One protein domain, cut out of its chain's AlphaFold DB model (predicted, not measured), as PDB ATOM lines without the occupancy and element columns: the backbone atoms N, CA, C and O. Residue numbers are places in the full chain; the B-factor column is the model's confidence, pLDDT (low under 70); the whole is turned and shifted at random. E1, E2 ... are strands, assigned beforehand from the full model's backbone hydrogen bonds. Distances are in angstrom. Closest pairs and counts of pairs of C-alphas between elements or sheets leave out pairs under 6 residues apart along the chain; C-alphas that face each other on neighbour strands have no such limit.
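What this domain is: This is residues 55 to 102 of the 102 residues of the protein "Type II/IV secretion system ATP hydrolase TadA/VirB11/CpaF" of Cutibacterium acnes JCM 18918 (UniProt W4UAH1). What shape comes first? There is little regular structure: a small ribbon of two parallel strands, E1 then E2, joined by a loop, with a long tail, residues 82 to 102, making much of the length. In the tail, residues 89 to 90 pair briefly with 93 to 94, antiparallel. What is its make-up? The 48 printed residues have no named helix and only 10 of them are in the two named strands, class all strand; the whole is extended, radius of gyration of the C-alphas 16.2 A, spanning 48 by 22 by 17 A.

How they stand to each other: How do the strands stand? E1, residues 57 to 61, and E2, residues 77 to 81, are parallel neighbours at 18 degrees. Which atoms pair? N 80 and O 59, 2.8 A apart, are within hydrogen-bond range.

Where its parts are: Where does E1 begin? C-alpha 57 is at (58.735, 36.740, 155.350). Where does E2 end? C-alpha 81 is at (45.260, 37.894, 150.766); each strand is 13.2 A long from first to last C-alpha.

The domain as a whole: Is it continuous? The printed part has no cut; E1 to E2 is a long link, 15 residues. Where is confidence low? Residues 68 to 70, 83 to 89, 93 to 98 and 100 to 102 have pLDDT under 70.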
ATOM      1  N   GLU A  55      64.749  39.310 159.030       91.12
ATOM      2  CA  GLU A  55      64.270  38.168 158.253       91.12
ATOM      3  C   GLU A  55      63.059  38.554 157.407       91.12
ATOM      4  O   GLU A  55      62.031  38.936 157.948       91.12
ATOM      5  N   ARG A  56      63.153  38.447 156.080       90.38
ATOM      6  CA  ARG A  56      62.005  38.717 155.205       90.38
ATOM      7  C   ARG A  56      61.053  37.529 155.185       90.38
ATOM      8  O   ARG A  56      61.494  36.409 154.936       90.38
ATOM      9  N   PHE A  57      59.764  37.780 155.379       89.88
ATOM     10  CA  PHE A  57      58.735  36.740 155.350       89.88
ATOM     11  C   PHE A  57      57.445  37.240 154.700       89.88
ATOM     12  O   PHE A  57      57.246  38.438 154.507       89.88
ATOM     13  N   GLY A  58      56.565  36.310 154.343       89.12
ATOM     14  CA  GLY A  58      55.233  36.635 153.856       89.12
ATOM     15  C   GLY A  58      54.165  35.839 154.588       89.12
ATOM     16  O   GLY A  58      54.444  34.751 155.096       89.12
ATOM     17  N   THR A  59      52.954  36.380 154.643       89.62
ATOM     18  CA  THR A  59      51.771  35.671 155.141       89.62
ATOM     19  C   THR A  59      50.819  35.402 153.983       89.62
ATOM     20  O   THR A  59      50.681  36.224 153.080       89.62
ATOM     21  N   LEU A  60      50.202  34.222 153.987       87.25
ATOM     22  CA  LEU A  60      49.103  33.870 153.092       87.25
ATOM     23  C   LEU A  60      47.859  33.747 153.968       87.25
ATOM     24  O   LEU A  60      47.811  32.876 154.837       87.25
ATOM     25  N   GLU A  61      46.892  34.637 153.785       85.44
ATOM     26  CA  GLU A  61      45.719  34.735 154.657       85.44
ATOM     27  C   GLU A  61      44.441  34.811 153.817       85.44
ATOM     28  O   GLU A  61      44.434  35.474 152.788       85.44
ATOM     29  N   THR A  62      43.350  34.153 154.222       80.75
ATOM     30  CA  THR A  62      42.048  34.296 153.530       80.75
ATOM     31  C   THR A  62      41.484  35.706 153.718       80.75
ATOM     32  O   THR A  62      41.088  36.373 152.766       80.75
ATOM     33  N   ASP A  63      41.532  36.179 154.957       80.06
ATOM     34  CA  ASP A  63      41.255  37.547 155.368       80.06
ATOM     35  C   ASP A  63      42.461  38.043 156.157       80.06
ATOM     36  O   ASP A  63      43.112  37.245 156.831       80.06
ATOM     37  N   TYR A  64      42.771  39.340 156.093       78.19
ATOM     38  CA  TYR A  64      43.880  39.916 156.856       78.19
ATOM     39  C   TYR A  64      43.589  39.887 158.363       78.19
ATOM     40  O   TYR A  64      43.137  40.869 158.953       78.19
ATOM     41  N   GLU A  65      43.860  38.759 159.007       73.56
ATOM     42  CA  GLU A  65      43.663  38.569 160.436       73.56
ATOM     43  C   GLU A  65      44.934  38.873 161.219       73.56
ATOM     44  O   GLU A  65      44.862  39.322 162.362       73.56
ATOM     45  N   LEU A  66      46.121  38.648 160.663       74.12
ATOM     46  CA  LEU A  66      47.353  38.828 161.427       74.12
ATOM     47  C   LEU A  66      47.671  40.303 161.653       74.12
ATOM     48  O   LEU A  66      48.191  40.633 162.719       74.12
ATOM     49  N   LEU A  67      47.300  41.178 160.708       72.19
ATOM     50  CA  LEU A  67      47.489  42.638 160.759       72.19
ATOM     51  C   LEU A  67      48.931  43.072 161.080       72.19
ATOM     52  O   LEU A  67      49.191  44.219 161.433       72.19
ATOM     53  N   THR A  68      49.891  42.163 160.946       66.62
ATOM     54  CA  THR A  68      51.301  42.368 161.285       66.62
ATOM     55  C   THR A  68      51.971  43.372 160.352       66.62
ATOM     56  O   THR A  68      52.875  44.078 160.780       66.62
ATOM     57  N   HIS A  69      51.451  43.521 159.131       63.44
ATOM     58  CA  HIS A  69      51.831  44.560 158.171       63.44
ATOM     59  C   HIS A  69      51.429  45.985 158.603       63.44
ATOM     60  O   HIS A  69      51.869  46.951 157.989       63.44
ATOM     61  N   LEU A  70      50.587  46.139 159.633       65.69
ATOM     62  CA  LEU A  70      50.251  47.445 160.215       65.69
ATOM     63  C   LEU A  70      51.230  47.869 161.317       65.69
ATOM     64  O   LEU A  70      51.113  48.975 161.842       65.69
ATOM     65  N   ASN A  71      52.175  47.004 161.697       72.81
ATOM     66  CA  ASN A  71      53.216  47.365 162.646       72.81
ATOM     67  C   ASN A  71      54.269  48.241 161.932       72.81
ATOM     68  O   ASN A  71      54.928  47.745 161.017       72.81
ATOM     69  N   PRO A  72      54.455  49.513 162.333       71.75
ATOM     70  CA  PRO A  72      55.395  50.422 161.675       71.75
ATOM     71  C   PRO A  72      56.854  49.947 161.745       71.75
ATOM     72  O   PRO A  72      57.646  50.322 160.887       71.75
ATOM     73  N   ASP A  73      57.194  49.085 162.706       75.00
ATOM     74  CA  ASP A  73      58.535  48.511 162.862       75.00
ATOM     75  C   ASP A  73      58.739  47.219 162.037       75.00
ATOM     76  O   ASP A  73      59.740  46.518 162.199       75.00
ATOM     77  N   ARG A  74      57.778  46.857 161.170       78.19
ATOM     78  CA  ARG A  74      57.783  45.640 160.339       78.19
ATOM     79  C   ARG A  74      57.654  45.968 158.852       78.19
ATOM     80  O   ARG A  74      56.660  45.643 158.207       78.19
ATOM     81  N   ASP A  75      58.699  46.561 158.288       82.06
ATOM     82  CA  ASP A  75      58.834  46.819 156.845       82.06
ATOM     83  C   ASP A  75      59.348  45.601 156.046       82.06
ATOM     84  O   ASP A  75      59.354  45.590 154.813       82.06
ATOM     85  N   ASN A  76      59.753  44.539 156.742       84.62
ATOM     86  CA  ASN A  76      60.356  43.332 156.187       84.62
ATOM     87  C   ASN A  76      59.344  42.238 155.804       84.62
ATOM     88  O   ASN A  76      59.736  41.074 155.674       84.62
ATOM     89  N   MET A  77      58.060  42.569 155.627       86.75
ATOM     90  CA  MET A  77      57.023  41.570 155.368       86.75
ATOM     91  C   MET A  77      56.023  41.940 154.274       86.75
ATOM     92  O   MET A  77      55.749  43.110 154.026       86.75
ATOM     93  N   VAL A  78      55.436  40.915 153.650       87.25
ATOM     94  CA  VAL A  78      54.351  41.063 152.668       87.25
ATOM     95  C   VAL A  78      53.173  40.185 153.076       87.25
ATOM     96  O   VAL A  78      53.329  38.978 153.243       87.25
ATOM     97  N   ALA A  79      51.991  40.777 153.219       86.56
ATOM     98  CA  ALA A  79      50.760  40.025 153.429       86.56
ATOM     99  C   ALA A  79      50.063  39.809 152.082       86.56
ATOM    100  O   ALA A  79      49.752  40.771 151.381       86.56
ATOM    101  N   PHE A  80      49.818  38.553 151.724       83.44
ATOM    102  CA  PHE A  80      49.023  38.191 150.560       83.44
ATOM    103  C   PHE A  80      47.660  37.704 151.031       83.44
ATOM    104  O   PHE A  80      47.558  36.688 151.723       83.44
ATOM    105  N   GLN A  81      46.610  38.409 150.621       83.19
ATOM    106  CA  GLN A  81      45.260  37.894 150.766       83.19
ATOM    107  C   GLN A  81      44.979  36.883 149.659       83.19
ATOM    108  O   GLN A  81      45.056  37.206 148.471       83.19
ATOM    109  N   ALA A  82      44.641  35.662 150.049       75.56
ATOM    110  CA  ALA A  82      44.078  34.684 149.149       75.56
ATOM    111  C   ALA A  82      42.693  35.180 148.733       75.56
ATOM    112  O   ALA A  82      41.731  35.128 149.496       75.56
ATOM    113  N   THR A  83      42.583  35.661 147.502       66.38
ATOM    114  CA  THR A  83      41.279  35.756 146.867       66.38
ATOM    115  C   THR A  83      40.869  34.341 146.491       66.38
ATOM    116  O   THR A  83      41.651  33.587 145.905       66.38
ATOM    117  N   VAL A  84      39.637  33.947 146.827       59.50
ATOM    118  CA  VAL A  84      39.034  32.805 146.142       59.50
ATOM    119  C   VAL A  84      39.018  33.229 144.683       59.50
ATOM    120  O   VAL A  84      38.317  34.181 144.331       59.50
ATOM    121  N   GLY A  85      39.876  32.614 143.864       54.72
ATOM    122  CA  GLY A  85      39.864  32.854 142.432       54.72
ATOM    123  C   GLY A  85      38.414  32.761 141.984       54.72
ATOM    124  O   GLY A  85      37.684  31.881 142.449       54.72
ATOM    125  N   LEU A  86      37.973  33.697 141.147       51.12
ATOM    126  CA  LEU A  86      36.743  33.529 140.392       51.12
ATOM    127  C   LEU A  86      36.980  32.263 139.565       51.12
ATOM    128  O   LEU A  86      37.596  32.355 138.509       51.12
ATOM    129  N   GLY A  87      36.690  31.099 140.156       58.50
ATOM    130  CA  GLY A  87      37.289  29.833 139.760       58.50
ATOM    131  C   GLY A  87      37.107  29.703 138.271       58.50
ATOM    132  O   GLY A  87      35.974  29.800 137.797       58.50
ATOM    133  N   GLU A  88      38.209  29.602 137.534       61.69
ATOM    134  CA  GLU A  88      38.104  29.322 136.119       61.69
ATOM    135  C   GLU A  88      37.408  27.965 136.060       61.69
ATOM    136  O   GLU A  88      37.925  26.951 136.534       61.69
ATOM    137  N   LYS A  89      36.136  27.997 135.664       63.09
ATOM    138  CA  LYS A  89      35.312  26.810 135.555       63.09
ATOM    139  C   LYS A  89      35.472  26.323 134.136       63.09
ATOM    140  O   LYS A  89      34.961  26.953 133.214       63.09
ATOM    141  N   VAL A  90      36.161  25.205 133.975       70.50
ATOM    142  CA  VAL A  90      36.162  24.461 132.718       70.50
ATOM    143  C   VAL A  90      35.182  23.314 132.915       70.50
ATOM    144  O   VAL A  90      35.291  22.559 133.878       70.50
ATOM    145  N   ASP A  91      34.156  23.251 132.069       74.31
ATOM    146  CA  ASP A  91      33.121  22.210 132.116       74.31
ATOM    147  C   ASP A  91      32.457  22.032 133.496       74.31
ATOM    148  O   ASP A  91      32.197  20.920 133.952       74.31
ATOM    149  N   GLY A  92      32.192  23.143 134.193       73.44
ATOM    150  CA  GLY A  92      31.480  23.149 135.477       73.44
ATOM    151  C   GLY A  92      32.319  22.787 136.707       73.44
ATOM    152  O   GLY A  92      31.800  22.895 137.816       73.44
ATOM    153  N   HIS A  93      33.598  22.442 136.536       66.62
ATOM    154  CA  HIS A  93      34.520  22.106 137.623       66.62
ATOM    155  C   HIS A  93      35.481  23.261 137.893       66.62
ATOM    156  O   HIS A  93      35.962  23.897 136.953       66.62
ATOM    157  N   CYS A  94      35.782  23.534 139.163       65.38
ATOM    158  CA  CYS A  94      36.828  24.493 139.501       65.38
ATOM    159  C   CYS A  94      38.187  23.912 139.091       65.38
ATOM    160  O   CYS A  94      38.581  22.841 139.555       65.38
ATOM    161  N   VAL A  95      38.923  24.606 138.219       66.38
ATOM    162  CA  VAL A  95      40.283  24.195 137.847       66.38
ATOM    163  C   VAL A  95      41.152  24.114 139.110       66.38
ATOM    164  O   VAL A  95      41.253  25.078 139.866       66.38
ATOM    165  N   GLY A  96      41.767  22.950 139.342       65.44
ATOM    166  CA  GLY A  96      42.568  22.666 140.541       65.44
ATOM    167  C   GLY A  96      41.800  22.017 141.700       65.44
ATOM    168  O   GLY A  96      42.390  21.772 142.750       65.44
ATOM    169  N   GLU A  97      40.512  21.714 141.528       66.19
ATOM    170  CA  GLU A  97      39.755  20.879 142.459       66.19
ATOM    171  C   GLU A  97      40.103  19.398 142.238       66.19
ATOM    172  O   GLU A  97      39.962  18.864 141.137       66.19
ATOM    173  N   PHE A  98      40.571  18.723 143.290       66.56
ATOM    174  CA  PHE A  98      40.805  17.281 143.284       66.56
ATOM    175  C   PHE A  98      39.959  16.654 144.389       66.56
ATOM    176  O   PHE A  98      40.205  16.878 145.576       66.56
ATOM    177  N   THR A  99      38.963  15.855 144.013       70.81
ATOM    178  CA  THR A  99      38.166  15.089 144.975       70.81
ATOM    179  C   THR A  99      38.967  13.878 145.431       70.81
ATOM    180  O   THR A  99      39.163  12.928 144.674       70.81
ATOM    181  N   VAL A 100      39.437  13.898 146.677       57.91
ATOM    182  CA  VAL A 100      40.128  12.761 147.301       57.91
ATOM    183  C   VAL A 100      39.155  12.025 148.221       57.91
ATOM    184  O   VAL A 100      39.258  12.121 149.438       57.91
ATOM    185  N   ALA A 101      38.176  11.338 147.627       58.50
ATOM    186  CA  ALA A 101      37.443  10.198 148.195       58.50
ATOM    187  C   ALA A 101      36.386   9.700 147.193       58.50
ATOM    188  O   ALA A 101      35.786  10.502 146.477       58.50
ATOM    189  N   THR A 102      36.178   8.382 147.161       52.00
ATOM    190  CA  THR A 102      35.063   7.689 146.487       52.00
ATOM    191  C   THR A 102      34.059   7.231 147.532       52.00
ATOM    192  O   THR A 102      34.525   6.817 148.620       52.00
TER     193      THR A 102